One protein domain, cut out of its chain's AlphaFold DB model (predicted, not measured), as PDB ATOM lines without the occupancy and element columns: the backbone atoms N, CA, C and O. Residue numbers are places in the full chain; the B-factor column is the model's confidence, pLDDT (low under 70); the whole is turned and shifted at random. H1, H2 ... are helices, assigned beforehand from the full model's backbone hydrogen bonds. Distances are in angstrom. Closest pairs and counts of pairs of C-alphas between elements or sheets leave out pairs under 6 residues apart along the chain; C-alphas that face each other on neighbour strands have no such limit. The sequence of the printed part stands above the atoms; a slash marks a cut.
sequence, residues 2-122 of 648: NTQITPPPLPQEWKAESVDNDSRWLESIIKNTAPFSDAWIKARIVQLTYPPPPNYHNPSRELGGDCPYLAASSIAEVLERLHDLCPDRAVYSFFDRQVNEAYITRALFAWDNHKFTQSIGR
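AT A GLANCE: This is residues 2 to 122 of the 648 residues of the protein "Alpha/beta hydrolase" of Cyanobacteria bacterium J007 (UniProt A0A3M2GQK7). H2 is the core of a small rounded globule, with H1, H3 and H5 packed round it, mostly crossed; H4 lies farthest out. Two long stretches hold no named element: residues 2 to 18, before H1, and residues 50 to 74, which link H2 to H3. The 121 printed residues hold six named helices, H1 to H6 in order, and no named strand: all helix, though with only 60 residues in helices. It is compact, radius of gyration of the C-alphas 14.0 A, spanning 38 by 33 by 29 A.

IN THESE COORDINATES: Find C-alpha 19 at (41.020, 55.150, 35.999): H1, residues 19 to 32, runs 19.6 A from there. Next come H2, 38 to 49, 17.0 A; H3, 75 to 85, 15.5 A; H4, 93 to 98; H5, 101 to 112, 16.5 A; and H6, 116 to 120, ending at C-alpha 120 (35.160, 40.542, 47.575).

HOW THE PARTS SIT: Look first at the hub, H2: H1, with residues 26 to 30 alone, touches it as a hairpin, closest C-alphas Ile 30 and Trp 40, 5.5 A, at a steep tilt of 39 degrees. H3 touches H2 at Val 78 and Leu 48, C-alphas 6.3 A apart. H5 is about perpendicular to H2, 80 degrees, C-alphas of Ala 107 and Lys 42 5.8 A apart. H6 touches H5, C-alphas of Phe 116 and Ala 110 4.7 A apart. H4 touches no helix. In H1 to H6 every O i to N i+4 pair is within hydrogen-bond range.

THE WHOLE: The farthest C-alphas, of Asn 2 and Glu 62, are 46.0 A apart. The printed part has no cut; the link H2 to H3 is long. Confidence is under 70 at residues 2 to 4, 57 to 67 and 121.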
ATOM      1  N   ASN A   2      22.666  27.286  34.434       37.28
ATOM      2  CA  ASN A   2      24.015  27.664  33.998       37.28
ATOM      3  C   ASN A   2      23.891  28.482  32.708       37.28
ATOM      4  O   ASN A   2      23.948  27.928  31.613       37.28
ATOM      5  N   THR A   3      23.669  29.788  32.819       50.69
ATOM      6  CA  THR A   3      23.978  30.690  31.704       50.69
ATOM      7  C   THR A   3      25.481  30.614  31.483       50.69
ATOM      8  O   THR A   3      26.240  30.946  32.391       50.69
ATOM      9  N   GLN A   4      25.914  30.122  30.319       57.91
ATOM     10  CA  GLN A   4      27.312  30.214  29.904       57.91
ATOM     11  C   GLN A   4      27.695  31.697  29.912       57.91
ATOM     12  O   GLN A   4      27.220  32.468  29.083       57.91
ATOM     13  N   ILE A   5      28.476  32.103  30.912       71.31
ATOM     14  CA  ILE A   5      29.010  33.458  31.005       71.31
ATOM     15  C   ILE A   5      30.155  33.514  30.001       71.31
ATOM     16  O   ILE A   5      31.199  32.902  30.220       71.31
ATOM     17  N   THR A   6      29.944  34.196  28.881       76.31
ATOM     18  CA  THR A   6      31.013  34.472  27.923       76.31
ATOM     19  C   THR A   6      31.996  35.453  28.568       76.31
ATOM     20  O   THR A   6      31.551  36.472  29.104       76.31
ATOM     21  N   PRO A   7      33.308  35.170  28.560       73.12
ATOM     22  CA  PRO A   7      34.281  36.077  29.145       73.12
ATOM     23  C   PRO A   7      34.334  37.403  28.380       73.12
ATOM     24  O   PRO A   7      34.142  37.413  27.159       73.12
ATOM     25  N   PRO A   8      34.584  38.527  29.074       80.94
ATOM     26  CA  PRO A   8      34.745  39.806  28.405       80.94
ATOM     27  C   PRO A   8      36.033  39.798  27.554       80.94
ATOM     28  O   PRO A   8      36.972  39.059  27.870       80.94
ATOM     29  N   PRO A   9      36.091  40.579  26.459       86.06
ATOM     30  CA  PRO A   9      37.262  40.622  25.583       86.06
ATOM     31  C   PRO A   9      38.504  41.118  26.339       86.06
ATOM     32  O   PRO A   9      38.400  42.000  27.186       86.06
ATOM     33  N   LEU A  10      39.675  40.550  26.045       88.31
ATOM     34  CA  LEU A  10      40.956  40.919  26.659       88.31
ATOM     35  C   LEU A  10      41.920  41.502  25.604       88.31
ATOM     36  O   LEU A  10      41.871  41.054  24.455       88.31
ATOM     37  N   PRO A  11      42.806  42.454  25.966       85.31
ATOM     38  CA  PRO A  11      42.901  43.122  27.269       85.31
ATOM     39  C   PRO A  11      41.733  44.088  27.517       85.31
ATOM     40  O   PRO A  11      41.035  44.501  26.593       85.31
ATOM     41  N   GLN A  12      41.518  44.444  28.779       89.31
ATOM     42  CA  GLN A  12      40.514  45.431  29.172       89.31
ATOM     43  C   GLN A  12      41.067  46.858  29.064       89.31
ATOM     44  O   GLN A  12      42.258  47.096  29.274       89.31
ATOM     45  N   GLU A  13      40.191  47.824  28.784       88.81
ATOM     46  CA  GLU A  13      40.551  49.243  28.691       88.81
ATOM     47  C   GLU A  13      40.004  50.043  29.874       88.81
ATOM     48  O   GLU A  13      38.859  49.874  30.302       88.81
ATOM     49  N   TRP A  14      40.828  50.950  30.403       89.19
ATOM     50  CA  TRP A  14      40.411  51.865  31.460       89.19
ATOM     51  C   TRP A  14      39.370  52.864  30.956       89.19
ATOM     52  O   TRP A  14      39.539  53.487  29.908       89.19
ATOM     53  N   LYS A  15      38.337  53.116  31.766       88.44
ATOM     54  CA  LYS A  15      37.449  54.264  31.560       88.44
ATOM     55  C   LYS A  15      38.183  55.529  32.009       88.44
ATOM     56  O   LYS A  15      38.617  55.620  33.156       88.44
ATOM     57  N   ALA A  16      38.299  56.515  31.118       84.94
ATOM     58  CA  ALA A  16      39.060  57.744  31.373       84.94
ATOM     59  C   ALA A  16      38.601  58.502  32.634       84.94
ATOM     60  O   ALA A  16      39.412  59.132  33.303       84.94
ATOM     61  N   GLU A  17      37.312  58.418  32.971       88.44
ATOM     62  CA  GLU A  17      36.720  59.113  34.119       88.44
ATOM     63  C   GLU A  17      37.008  58.435  35.469       88.44
ATOM     64  O   GLU A  17      36.991  59.111  36.496       88.44
ATOM     65  N   SER A  18      37.270  57.120  35.492       88.44
ATOM     66  CA  SER A  18      37.410  56.342  36.735       88.44
ATOM     67  C   SER A  18      38.800  55.752  36.961       88.44
ATOM     68  O   SER A  18      39.076  55.305  38.071       88.44
ATOM     69  N   VAL A  19      39.695  55.799  35.966       89.75
ATOM     70  CA  VAL A  19      41.020  55.150  35.999       89.75
ATOM     71  C   VAL A  19      41.823  55.422  37.272       89.75
ATOM     72  O   VAL A  19      42.355  54.488  37.864       89.75
ATOM     73  N   ASP A  20      41.883  56.674  37.728       86.75
ATOM     74  CA  ASP A  20      42.654  57.050  38.920       86.75
ATOM     75  C   ASP A  20      42.015  56.539  40.217       86.75
ATOM     76  O   ASP A  20      42.712  56.231  41.181       86.75
ATOM     77  N   ASN A  21      40.684  56.472  40.266       88.94
ATOM     78  CA  ASN A  21      39.966  55.972  41.431       88.94
ATOM     79  C   ASN A  21      40.030  54.441  41.494       88.94
ATOM     80  O   ASN A  21      40.323  53.877  42.546       88.94
ATOM     81  N   ASP A  22      39.809  53.782  40.360       90.56
ATOM     82  CA  ASP A  22      39.801  52.327  40.247       90.56
ATOM     83  C   ASP A  22      41.201  51.748  40.490       90.56
ATOM     84  O   ASP A  22      41.340  50.760  41.212       90.56
ATOM     85  N   SER A  23      42.253  52.394  39.969       88.06
ATOM     86  CA  SER A  23      43.640  51.980  40.210       88.06
ATOM     87  C   SER A  23      44.029  52.104  41.684       88.06
ATOM     88  O   SER A  23      44.511  51.133  42.268       88.06
ATOM     89  N   ARG A  24      43.737  53.245  42.326       87.94
ATOM     90  CA  ARG A  24      43.978  53.450  43.766       87.94
ATOM     91  C   ARG A  24      43.188  52.475  44.622       87.94
ATOM     92  O   ARG A  24      43.696  51.996  45.633       87.94
ATOM     93  N   TRP A  25      41.951  52.176  44.236       88.50
ATOM     94  CA  TRP A  25      41.128  51.216  44.955       88.50
ATOM     95  C   TRP A  25      41.698  49.797  44.860       88.50
ATOM     96  O   TRP A  25      41.834  49.135  45.887       88.50
ATOM     97  N   LEU A  26      42.117  49.351  43.671       90.06
ATOM     98  CA  LEU A  26      42.781  48.055  43.488       90.06
ATOM     99  C   LEU A  26      44.100  47.970  44.260       90.06
ATOM    100  O   LEU A  26      44.362  46.967  44.921       90.06
ATOM    101  N   GLU A  27      44.918  49.020  44.218       87.88
ATOM    102  CA  GLU A  27      46.157  49.101  44.998       87.88
ATOM    103  C   GLU A  27      45.885  49.032  46.500       87.88
ATOM    104  O   GLU A  27      46.576  48.307  47.216       87.88
ATOM    105  N   SER A  28      44.842  49.722  46.965       86.75
ATOM    106  CA  SER A  28      44.399  49.657  48.354       86.75
ATOM    107  C   SER A  28      43.967  48.243  48.740       86.75
ATOM    108  O   SER A  28      44.400  47.758  49.784       86.75
ATOM    109  N   ILE A  29      43.205  47.535  47.895       89.31
ATOM    110  CA  ILE A  29      42.846  46.130  48.145       89.31
ATOM    111  C   ILE A  29      44.117  45.288  48.266       89.31
ATOM    112  O   ILE A  29      44.303  44.620  49.275       89.31
ATOM    113  N   ILE A  30      45.025  45.346  47.291       89.12
ATOM    114  CA  ILE A  30      46.249  44.529  47.274       89.12
ATOM    115  C   ILE A  30      47.146  44.780  48.486       89.12
ATOM    116  O   ILE A  30      47.745  43.840  49.006       89.12
ATOM    117  N   LYS A  31      47.257  46.034  48.924       86.25
ATOM    118  CA  LYS A  31      48.082  46.422  50.069       86.25
ATOM    119  C   LYS A  31      47.461  45.998  51.396       86.25
ATOM    120  O   LYS A  31      48.185  45.647  52.322       86.25
ATOM    121  N   ASN A  32      46.133  46.039  51.475       87.50
ATOM    122  CA  ASN A  32      45.398  45.790  52.705       87.50
ATOM    123  C   ASN A  32      44.842  44.373  52.818       87.50
ATOM    124  O   ASN A  32      44.288  44.085  53.868       87.50
ATOM    125  N   THR A  33      44.967  43.500  51.817       90.19
ATOM    126  CA  THR A  33      44.483  42.105  51.851       90.19
ATOM    127  C   THR A  33      45.631  41.112  51.879       90.19
ATOM    128  O   THR A  33      46.719  41.371  51.357       90.19
ATOM    129  N   ALA A  34      45.400  39.965  52.508       90.69
ATOM    130  CA  ALA A  34      46.407  38.930  52.594       90.69
ATOM    131  C   ALA A  34      46.722  38.343  51.207       90.69
ATOM    132  O   ALA A  34      45.800  38.022  50.453       90.69
ATOM    133  N   PRO A  35      48.006  38.141  50.864       91.00
ATOM    134  CA  PRO A  35      48.380  37.496  49.613       91.00
ATOM    135  C   PRO A  35      47.680  36.146  49.436       91.00
ATOM    136  O   PRO A  35      47.591  35.366  50.379       91.00
ATOM    137  N   PHE A  36      47.215  35.861  48.220       90.81
ATOM    138  CA  PHE A  36      46.487  34.630  47.869       90.81
ATOM    139  C   PHE A  36      45.117  34.438  48.541       90.81
ATOM    140  O   PHE A  36      44.516  33.378  48.366       90.81
ATOM    141  N   SER A  37      44.576  35.443  49.238       91.88
ATOM    142  CA  SER A  37      43.166  35.436  49.644       91.88
ATOM    143  C   SER A  37      42.234  35.665  48.444       91.88
ATOM    144  O   SER A  37      42.637  36.200  47.406       91.88
ATOM    145  N   ASP A  38      40.962  35.290  48.585       92.50
ATOM    146  CA  ASP A  38      39.896  35.480  47.586       92.50
ATOM    147  C   ASP A  38      39.858  36.923  47.030       92.50
ATOM    148  O   ASP A  38      39.854  37.138  45.814       92.50
ATOM    149  N   ALA A  39      39.906  37.925  47.916       91.94
ATOM    150  CA  ALA A  39      39.890  39.342  47.548       91.94
ATOM    151  C   ALA A  39      41.182  39.779  46.840       91.94
ATOM    152  O   ALA A  39      41.119  40.455  45.807       91.94
ATOM    153  N   TRP A  40      42.341  39.351  47.349       93.50
ATOM    154  CA  TRP A  40      43.637  39.664  46.753       93.50
ATOM    155  C   TRP A  40      43.754  39.095  45.335       93.50
ATOM    156  O   TRP A  40      44.139  39.806  44.406       93.50
ATOM    157  N   ILE A  41      43.346  37.837  45.131       94.00
ATOM    158  CA  ILE A  41      43.372  37.184  43.817       94.00
ATOM    159  C   ILE A  41      42.424  37.868  42.838       94.00
ATOM    160  O   ILE A  41      42.814  38.128  41.703       94.00
ATOM    161  N   LYS A  42      41.201  38.207  43.258       95.06
ATOM    162  CA  LYS A  42      40.260  38.953  42.407       95.06
ATOM    163  C   LYS A  42      40.845  40.295  41.973       95.06
ATOM    164  O   LYS A  42      40.742  40.640  40.800       95.06
ATOM    165  N   ALA A  43      41.492  41.031  42.877       93.75
ATOM    166  CA  ALA A  43      42.141  42.295  42.531       93.75
ATOM    167  C   ALA A  43      43.331  42.091  41.575       93.75
ATOM    168  O   ALA A  43      43.477  42.850  40.616       93.75
ATOM    169  N   ARG A  44      44.135  41.035  41.763       94.12
ATOM    170  CA  ARG A  44      45.218  40.681  40.828       94.12
ATOM    171  C   ARG A  44      44.712  40.283  39.450       94.12
ATOM    172  O   ARG A  44      45.320  40.692  38.470       94.12
ATOM    173  N   ILE A  45      43.601  39.551  39.361       94.88
ATOM    174  CA  ILE A  45      42.952  39.230  38.081       94.88
ATOM    175  C   ILE A  45      42.669  40.517  37.307       94.88
ATOM    176  O   ILE A  45      43.050  40.625  36.145       94.88
ATOM    177  N   VAL A  46      42.066  41.515  37.963       94.25
ATOM    178  CA  VAL A  46      41.799  42.810  37.328       94.25
ATOM    179  C   VAL A  46      43.117  43.460  36.899       94.25
ATOM    180  O   VAL A  46      43.288  43.721  35.715       94.25
ATOM    181  N   GLN A  47      44.105  43.617  37.784       93.56
ATOM    182  CA  GLN A  47      45.384  44.247  37.416       93.56
ATOM    183  C   GLN A  47      46.089  43.569  36.229       93.56
ATOM    184  O   GLN A  47      46.568  44.256  35.331       93.56
ATOM    185  N   LEU A  48      46.095  42.237  36.161       93.88
ATOM    186  CA  LEU A  48      46.725  41.499  35.061       93.88
ATOM    187  C   LEU A  48      46.020  41.714  33.712       93.88
ATOM    188  O   LEU A  48      46.673  41.660  32.672       93.88
ATOM    189  N   THR A  49      44.714  41.996  33.710       93.75
ATOM    190  CA  THR A  49      43.927  42.205  32.478       93.75
ATOM    191  C   THR A  49      43.950  43.629  31.927       93.75
ATOM    192  O   THR A  49      43.563  43.828  30.775       93.75
ATOM    193  N   TYR A  50      44.423  44.606  32.704       92.50
ATOM    194  CA  TYR A  50      44.492  46.011  32.298       92.50
ATOM    195  C   TYR A  50      45.940  46.447  32.018       92.50
ATOM    196  O   TYR A  50      46.875  45.937  32.645       92.50
ATOM    197  N   PRO A  51      46.158  47.413  31.108       90.12
ATOM    198  CA  PRO A  51      47.451  48.073  30.974       90.12
ATOM    199  C   PRO A  51      47.750  48.952  32.202       90.12
ATOM    200  O   PRO A  51      46.822  49.363  32.908       90.12
ATOM    201  N   PRO A  52      49.026  49.295  32.463       88.50
ATOM    202  CA  PRO A  52      49.378  50.232  33.526       88.50
ATOM    203  C   PRO A  52      48.623  51.568  33.370       88.50
ATOM    204  O   PRO A  52      48.573  52.098  32.254       88.50
ATOM    205  N   PRO A  53      48.051  52.137  34.450       88.44
ATOM    206  CA  PRO A  53      47.386  53.433  34.370       88.44
ATOM    207  C   PRO A  53      48.363  54.549  33.940       88.44
ATOM    208  O   PRO A  53      49.552  54.468  34.258       88.44
ATOM    209  N   PRO A  54      47.898  55.623  33.267       81.62
ATOM    210  CA  PRO A  54      48.775  56.647  32.679       81.62
ATOM    211  C   PRO A  54      49.743  57.318  33.667       81.62
ATOM    212  O   PRO A  54      50.867  57.648  33.299       81.62
ATOM    213  N   ASN A  55      49.319  57.487  34.924       77.69
ATOM    214  CA  ASN A  55      50.098  58.104  36.003       77.69
ATOM    215  C   ASN A  55      50.641  57.075  37.010       77.69
ATOM    216  O   ASN A  55      50.959  57.424  38.148       77.69
ATOM    217  N   TYR A  56      50.697  55.795  36.635       77.19
ATOM    218  CA  TYR A  56      51.142  54.744  37.538       77.19
ATOM    219  C   TYR A  56      52.638  54.868  37.825       77.19
ATOM    220  O   TYR A  56      53.491  54.567  36.986       77.19
ATOM    221  N   HIS A  57      52.956  55.272  39.049       69.00
ATOM    222  CA  HIS A  57      54.292  55.124  39.594       69.00
ATOM    223  C   HIS A  57      54.408  53.722  40.176       69.00
ATOM    224  O   HIS A  57      53.662  53.364  41.079       69.00
ATOM    225  N   ASN A  58      55.339  52.926  39.650       65.25
ATOM    226  CA  ASN A  58      55.643  51.612  40.198       65.25
ATOM    227  C   ASN A  58      56.779  51.746  41.234       65.25
ATOM    228  O   ASN A  58      57.945  51.711  40.831       65.25
ATOM    229  N   PRO A  59      56.485  51.870  42.544       55.75
ATOM    230  CA  PRO A  59      57.525  51.934  43.572       55.75
ATOM    231  C   PRO A  59      58.366  50.650  43.630       55.75
ATOM    232  O   PRO A  59      59.529  50.683  44.018       55.75
ATOM    233  N   SER A  60      57.822  49.509  43.194       52.78
ATOM    234  CA  SER A  60      58.545  48.234  43.133       52.78
ATOM    235  C   SER A  60      59.551  48.178  41.981       52.78
ATOM    236  O   SER A  60      60.541  47.461  42.085       52.78
ATOM    237  N   ARG A  61      59.364  48.964  40.911       46.69
ATOM    238  CA  ARG A  61      60.295  49.031  39.769       46.69
ATOM    239  C   ARG A  61      61.623  49.692  40.142       46.69
ATOM    240  O   ARG A  61      62.651  49.339  39.575       46.69
ATOM    241  N   GLU A  62      61.612  50.591  41.126       42.84
ATOM    242  CA  GLU A  62      62.824  51.200  41.703       42.84
ATOM    243  C   GLU A  62      63.646  50.194  42.533       42.84
ATOM    244  O   GLU A  62      64.843  50.385  42.732       42.84
ATOM    245  N   LEU A  63      63.023  49.084  42.946       37.38
ATOM    246  CA  LEU A  63      63.620  47.972  43.697       37.38
ATOM    247  C   LEU A  63      63.757  46.680  42.858       37.38
ATOM    248  O   LEU A  63      64.096  45.634  43.404       37.38
ATOM    249  N   GLY A  64      63.513  46.737  41.540       39.12
ATOM    250  CA  GLY A  64      63.672  45.600  40.619       39.12
ATOM    251  C   GLY A  64      62.500  44.607  40.548       39.12
ATOM    252  O   GLY A  64      62.682  43.509  40.031       39.12
ATOM    253  N   GLY A  65      61.314  44.958  41.049       54.34
ATOM    254  CA  GLY A  65      60.102  44.136  40.960       54.34
ATOM    255  C   GLY A  65      59.335  44.282  39.636       54.34
ATOM    256  O   GLY A  65      59.352  45.344  39.006       54.34
ATOM    257  N   ASP A  66      58.623  43.220  39.244       62.47
ATOM    258  CA  ASP A  66      57.777  43.180  38.042       62.47
ATOM    259  C   ASP A  66      56.601  44.174  38.112       62.47
ATOM    260  O   ASP A  66      56.080  44.506  39.180       62.47
ATOM    261  N   CYS A  67      56.153  44.654  36.946       67.88
ATOM    262  CA  CYS A  67      54.932  45.451  36.843       67.88
ATOM    263  C   CYS A  67      53.710  44.581  37.192       67.88
ATOM    264  O   CYS A  67      53.539  43.529  36.578       67.88
ATOM    265  N   PRO A  68      52.834  45.003  38.126       76.69
ATOM    266  CA  PRO A  68      51.645  44.224  38.476       76.69
ATOM    267  C   PRO A  68      50.560  44.244  37.386       76.69
ATOM    268  O   PRO A  68      49.633  43.441  37.448       76.69
ATOM    269  N   TYR A  69      50.678  45.143  36.403       85.31
ATOM    270  CA  TYR A  69      49.801  45.244  35.237       85.31
ATOM    271  C   TYR A  69      50.473  44.624  34.010       85.31
ATOM    272  O   TYR A  69      51.618  44.975  33.708       85.31
ATOM    273  N   LEU A  70      49.764  43.734  33.307       85.44
ATOM    274  CA  LEU A  70      50.303  42.965  32.174       85.44
ATOM    275  C   LEU A  70      49.563  43.220  30.850       85.44
ATOM    276  O   LEU A  70      50.169  43.056  29.797       85.44
ATOM    277  N   ALA A  71      48.295  43.656  30.889       89.19
ATOM    278  CA  ALA A  71      47.398  43.666  29.727       89.19
ATOM    279  C   ALA A  71      47.340  42.295  29.024       89.19
ATOM    280  O   ALA A  71      47.518  42.198  27.809       89.19
ATOM    281  N   ALA A  72      47.112  41.237  29.809       90.88
ATOM    282  CA  ALA A  72      47.065  39.863  29.325       90.88
ATOM    283  C   ALA A  72      46.091  39.702  28.145       90.88
ATOM    284  O   ALA A  72      44.987  40.250  28.140       90.88
ATOM    285  N   SER A  73      46.505  38.911  27.162       91.12
ATOM    286  CA  SER A  73      45.786  38.667  25.910       91.12
ATOM    287  C   SER A  73      44.728  37.565  26.016       91.12
ATOM    288  O   SER A  73      43.829  37.478  25.180       91.12
ATOM    289  N   SER A  74      44.813  36.714  27.044       93.62
ATOM    290  CA  SER A  74      43.897  35.591  27.257       93.62
ATOM    291  C   SER A  74      43.716  35.249  28.740       93.62
ATOM    292  O   SER A  74      44.547  35.587  29.579       93.62
ATOM    293  N   ILE A  75      42.634  34.533  29.073       93.56
ATOM    294  CA  ILE A  75      42.393  34.034  30.440       93.56
ATOM    295  C   ILE A  75      43.457  33.012  30.859       93.56
ATOM    296  O   ILE A  75      43.854  33.005  32.022       93.56
ATOM    297  N   ALA A  76      43.938  32.189  29.925       93.94
ATOM    298  CA  ALA A  76      44.993  31.214  30.186       93.94
ATOM    299  C   ALA A  76      46.296  31.897  30.635       93.94
ATOM    300  O   ALA A  76      46.916  31.451  31.595       93.94
ATOM    301  N   GLU A  77      46.650  33.027  30.013       94.06
ATOM    302  CA  GLU A  77      47.813  33.835  30.398       94.06
ATOM    303  C   GLU A  77      47.657  34.432  31.808       94.06
ATOM    304  O   GLU A  77      48.589  34.395  32.611       94.06
ATOM    305  N   VAL A  78      46.461  34.931  32.154       93.06
ATOM    306  CA  VAL A  78      46.163  35.408  33.519       93.06
ATOM    307  C   VAL A  78      46.308  34.272  34.533       93.06
ATOM    308  O   VAL A  78      46.902  34.464  35.593       93.06
ATOM    309  N   LEU A  79      45.767  33.095  34.214       94.38
ATOM    310  CA  LEU A  79      45.804  31.921  35.080       94.38
ATOM    311  C   LEU A  79      47.241  31.449  35.326       94.38
ATOM    312  O   LEU A  79      47.640  31.295  36.479       94.38
ATOM    313  N   GLU A  80      48.023  31.279  34.260       93.25
ATOM    314  CA  GLU A  80      49.440  30.907  34.329       93.25
ATOM    315  C   GLU A  80      50.206  31.887  35.220       93.25
ATOM    316  O   GLU A  80      50.858  31.478  36.183       93.25
ATOM    317  N   ARG A  81      50.011  33.194  35.004       91.44
ATOM    318  CA  ARG A  81      50.702  34.217  35.785       91.44
ATOM    319  C   ARG A  81      50.310  34.218  37.262       91.44
ATOM    320  O   ARG A  81      51.171  34.423  38.113       91.44
ATOM    321  N   LEU A  82      49.039  33.985  37.595       92.00
ATOM    322  CA  LEU A  82      48.600  33.862  38.990       92.00
ATOM    323  C   LEU A  82      49.236  32.657  39.682       92.00
ATOM    324  O   LEU A  82      49.630  32.758  40.845       92.00
ATOM    325  N   HIS A  83      49.359  31.532  38.979       91.12
ATOM    326  CA  HIS A  83      50.009  30.355  39.532       91.12
ATOM    327  C   HIS A  83      51.533  30.504  39.643       91.12
ATOM    328  O   HIS A  83      52.114  29.910  40.551       91.12
ATOM    329  N   ASP A  84      52.172  31.295  38.780       90.19
ATOM    330  CA  ASP A  84      53.600  31.639  38.885       90.19
ATOM    331  C   ASP A  84      53.901  32.548  40.079       90.19
ATOM    332  O   ASP A  84      54.977  32.473  40.670       90.19
ATOM    333  N   LEU A  85      52.946  33.399  40.466       87.94
ATOM    334  CA  LEU A  85      53.064  34.220  41.672       87.94
ATOM    335  C   LEU A  85      53.006  33.378  42.954       87.94
ATOM    336  O   LEU A  85      53.457  33.848  43.998       87.94
ATOM    337  N   CYS A  86      52.442  32.167  42.904       87.25
ATOM    338  CA  CYS A  86      52.301  31.300  44.067       87.25
ATOM    339  C   CYS A  86      53.631  30.588  44.379       87.25
ATOM    340  O   CYS A  86      54.061  29.738  43.600       87.25
ATOM    341  N   PRO A  87      54.279  30.873  45.527       82.00
ATOM    342  CA  PRO A  87      55.600  30.325  45.829       82.00
ATOM    343  C   PRO A  87      55.581  28.813  46.102       82.00
ATOM    344  O   PRO A  87      56.594  28.151  45.905       82.00
ATOM    345  N   ASP A  88      54.448  28.268  46.566       87.19
ATOM    346  CA  ASP A  88      54.293  26.845  46.881       87.19
ATOM    347  C   ASP A  88      52.840  26.385  46.684       87.19
ATOM    348  O   ASP A  88      51.967  26.597  47.532       87.19
ATOM    349  N   ARG A  89      52.571  25.717  45.560       87.12
ATOM    350  CA  ARG A  89      51.226  25.232  45.222       87.12
ATOM    351  C   ARG A  89      50.735  24.110  46.139       87.12
ATOM    352  O   ARG A  89      49.529  23.977  46.323       87.12
ATOM    353  N   ALA A  90      51.637  23.328  46.735       86.56
ATOM    354  CA  ALA A  90      51.249  22.272  47.668       86.56
ATOM    355  C   ALA A  90      50.706  22.879  48.966       86.56
ATOM    356  O   ALA A  90      49.695  22.423  49.497       86.56
ATOM    357  N   VAL A  91      51.340  23.960  49.426       86.25
ATOM    358  CA  VAL A  91      50.868  24.728  50.575       86.25
ATOM    359  C   VAL A  91      49.536  25.410  50.245       86.25
ATOM    360  O   VAL A  91      48.600  25.283  51.023       86.25
ATOM    361  N   TYR A  92      49.385  26.054  49.083       89.62
ATOM    362  CA  TYR A  92      48.144  26.730  48.653       89.62
ATOM    363  C   TYR A  92      47.210  25.852  47.791       89.62
ATOM    364  O   TYR A  92      46.674  26.305  46.780       89.62
ATOM    365  N   SER A  93      46.952  24.611  48.209       88.69
ATOM    366  CA  SER A  93      46.166  23.645  47.418       88.69
ATOM    367  C   SER A  93      44.707  24.061  47.164       88.69
ATOM    368  O   SER A  93      44.129  23.723  46.131       88.69
ATOM    369  N   PHE A  94      44.080  24.803  48.083       90.19
ATOM    370  CA  PHE A  94      42.712  25.294  47.886       90.19
ATOM    371  C   PHE A  94      42.651  26.393  46.820       90.19
ATOM    372  O   PHE A  94      41.769  26.365  45.965       90.19
ATOM    373  N   PHE A  95      43.628  27.306  46.818       91.94
ATOM    374  CA  PHE A  95      43.811  28.293  45.752       91.94
ATOM    375  C   PHE A  95      44.002  27.600  44.397       91.94
ATOM    376  O   PHE A  95      43.297  27.935  43.451       91.94
ATOM    377  N   ASP A  96      44.877  26.593  44.329       88.88
ATOM    378  CA  ASP A  96      45.175  25.868  43.087       88.88
ATOM    379  C   ASP A  96      43.930  25.183  42.495       88.88
ATOM    380  O   ASP A  96      43.704  25.217  41.289       88.88
ATOM    381  N   ARG A  97      43.059  24.633  43.353       90.88
ATOM    382  CA  ARG A  97      41.789  24.018  42.930       90.88
ATOM    383  C   ARG A  97      40.713  25.034  42.539       90.88
ATOM    384  O   ARG A  97      39.955  24.796  41.597       90.88
ATOM    385  N   GLN A  98      40.589  26.134  43.283       91.50
ATOM    386  CA  GLN A  98      39.497  27.102  43.113       91.50
ATOM    387  C   GLN A  98      39.742  28.091  41.975       91.50
ATOM    388  O   GLN A  98      38.799  28.492  41.284       91.50
ATOM    389  N   VAL A  99      40.990  28.514  41.783       93.69
ATOM    390  CA  VAL A  99      41.350  29.527  40.792       93.69
ATOM    391  C   VAL A  99      41.538  28.848  39.445       93.69
ATOM    392  O   VAL A  99      42.601  28.355  39.111       93.69
ATOM    393  N   ASN A 100      40.455  28.816  38.673       94.50
ATOM    394  CA  ASN A 100      40.399  28.293  37.310       94.50
ATOM    395  C   ASN A 100      39.804  29.336  36.345       94.50
ATOM    396  O   ASN A 100      39.394  30.426  36.753       94.50
ATOM    397  N   GLU A 101      39.707  29.005  35.055       93.75
ATOM    398  CA  GLU A 101      39.176  29.923  34.034       93.75
ATOM    399  C   GLU A 101      37.764  30.438  34.361       93.75
ATOM    400  O   GLU A 101      37.448  31.611  34.138       93.75
ATOM    401  N   ALA A 102      36.912  29.587  34.944       93.75
ATOM    402  CA  ALA A 102      35.560  29.970  35.336       93.75
ATOM    403  C   ALA A 102      35.571  30.961  36.511       93.75
ATOM    404  O   ALA A 102      34.757  31.886  36.547       93.75
ATOM    405  N   TYR A 103      36.494  30.799  37.460       94.12
ATOM    406  CA  TYR A 103      36.701  31.751  38.547       94.12
ATOM    407  C   TYR A 103      37.170  33.115  38.020       94.12
ATOM    408  O   TYR A 103      36.572  34.134  38.372       94.12
ATOM    409  N   ILE A 104      38.162  33.136  37.121       94.81
ATOM    410  CA  ILE A 104      38.666  34.366  36.485       94.81
ATOM    411  C   ILE A 104      37.542  35.077  35.726       94.81
ATOM    412  O   ILE A 104      37.310  36.269  35.926       94.81
ATOM    413  N   THR A 105      36.781  34.329  34.928       93.88
ATOM    414  CA  THR A 105      35.639  34.858  34.171       93.88
ATOM    415  C   THR A 105      34.606  35.510  35.090       93.88
ATOM    416  O   THR A 105      34.148  36.620  34.819       93.88
ATOM    417  N   ARG A 106      34.260  34.865  36.213       93.62
ATOM    418  CA  ARG A 106      33.325  35.431  37.201       93.62
ATOM    419  C   ARG A 106      33.869  36.697  37.860       93.62
ATOM    420  O   ARG A 106      33.095  37.625  38.078       93.62
ATOM    421  N   ALA A 107      35.164  36.744  38.174       93.25
ATOM    422  CA  ALA A 107      35.795  37.917  38.774       93.25
ATOM    423  C   ALA A 107      35.761  39.126  37.824       93.25
ATOM    424  O   ALA A 107      35.336  40.208  38.229       93.25
ATOM    425  N   LEU A 108      36.115  38.926  36.552       93.62
ATOM    426  CA  LEU A 108      36.063  39.973  35.527       93.62
ATOM    427  C   LEU A 108      34.630  40.431  35.249       93.62
ATOM    428  O   LEU A 108      34.366  41.626  35.160       93.62
ATOM    429  N   PHE A 109      33.682  39.497  35.191       92.38
ATOM    430  CA  PHE A 109      32.271  39.841  35.045       92.38
ATOM    431  C   PHE A 109      31.756  40.657  36.241       92.38
ATOM    432  O   PHE A 109      30.994  41.606  36.063       92.38
ATOM    433  N   ALA A 110      32.166  40.324  37.468       91.75
ATOM    434  CA  ALA A 110      31.803  41.100  38.651       91.75
ATOM    435  C   ALA A 110      32.405  42.515  38.619       91.75
ATOM    436  O   ALA A 110      31.730  43.460  39.030       91.75
ATOM    437  N   TRP A 111      33.634  42.656  38.117       91.75
ATOM    438  CA  TRP A 111      34.291  43.945  37.895       91.75
ATOM    439  C   TRP A 111      33.522  44.818  36.899       91.75
ATOM    440  O   TRP A 111      33.064  45.898  37.268       91.75
ATOM    441  N   ASP A 112      33.280  44.310  35.690       89.88
ATOM    442  CA  ASP A 112      32.617  45.057  34.613       89.88
ATOM    443  C   ASP A 112      31.183  45.489  34.982       89.88
ATOM    444  O   ASP A 112      30.736  46.589  34.662       89.88
ATOM    445  N   ASN A 113      30.475  44.665  35.763       88.62
ATOM    446  CA  ASN A 113      29.103  44.944  36.200       88.62
ATOM    447  C   ASN A 113      28.994  45.744  37.511       88.62
ATOM    448  O   ASN A 113      27.913  45.781  38.101       88.62
ATOM    449  N   HIS A 114      30.082  46.339  38.016       88.06
ATOM    450  CA  HIS A 114      30.098  47.078  39.290       88.06
ATOM    451  C   HIS A 114      29.606  46.254  40.503       88.06
ATOM    452  O   HIS A 114      29.121  46.796  41.497       88.06
ATOM    453  N   LYS A 115      29.742  44.923  40.444       89.31
ATOM    454  CA  LYS A 115      29.416  43.978  41.529       89.31
ATOM    455  C   LYS A 115      30.662  43.479  42.263       89.31
ATOM    456  O   LYS A 115      30.567  42.604  43.123       89.31
ATOM    457  N   PHE A 116      31.830  44.034  41.949       87.31
ATOM    458  CA  PHE A 116      33.105  43.579  42.487       87.31
ATOM    459  C   PHE A 116      33.158  43.661  44.011       87.31
ATOM    460  O   PHE A 116      33.506  42.672  44.650       87.31
ATOM    461  N   THR A 117      32.700  44.768  44.601       83.00
ATOM    462  CA  THR A 117      32.647  44.953  46.059       83.00
ATOM    463  C   THR A 117      31.816  43.872  46.747       83.00
ATOM    464  O   THR A 117      32.232  43.340  47.768       83.00
ATOM    465  N   GLN A 118      30.681  43.473  46.164       82.56
ATOM    466  CA  GLN A 118      29.867  42.370  46.690       82.56
ATOM    467  C   GLN A 118      30.596  41.024  46.570       82.56
ATOM    468  O   GLN A 118      30.432  40.149  47.414       82.56
ATOM    469  N   SER A 119      31.418  40.862  45.529       75.88
ATOM    470  CA  SER A 119      32.172  39.633  45.276       75.88
ATOM    471  C   SER A 119      33.403  39.462  46.173       75.88
ATOM    472  O   SER A 119      33.798  38.324  46.417       75.88
ATOM    473  N   ILE A 120      34.003  40.555  46.659       79.88
ATOM    474  CA  ILE A 120      35.160  40.542  47.575       79.88
ATOM    475  C   ILE A 120      34.779  40.842  49.029       79.88
ATOM    476  O   ILE A 120      35.641  40.765  49.895       79.88
ATOM    477  N   GLY A 121      33.521  41.214  49.286       64.25
ATOM    478  CA  GLY A 121      33.034  41.825  50.529       64.25
ATOM    479  C   GLY A 121      32.926  40.878  51.719       64.25
ATOM    480  O   GLY A 121      31.887  40.832  52.370       64.25
ATOM    481  N   ARG A 122      33.969  40.093  51.983       80.75
ATOM    482  CA  ARG A 122      34.146  39.411  53.263       80.75
ATOM    483  C   ARG A 122      34.814  40.406  54.205       80.75
ATOM    484  O   ARG A 122      35.857  40.956  53.861       80.75
TER     485      ARG A 122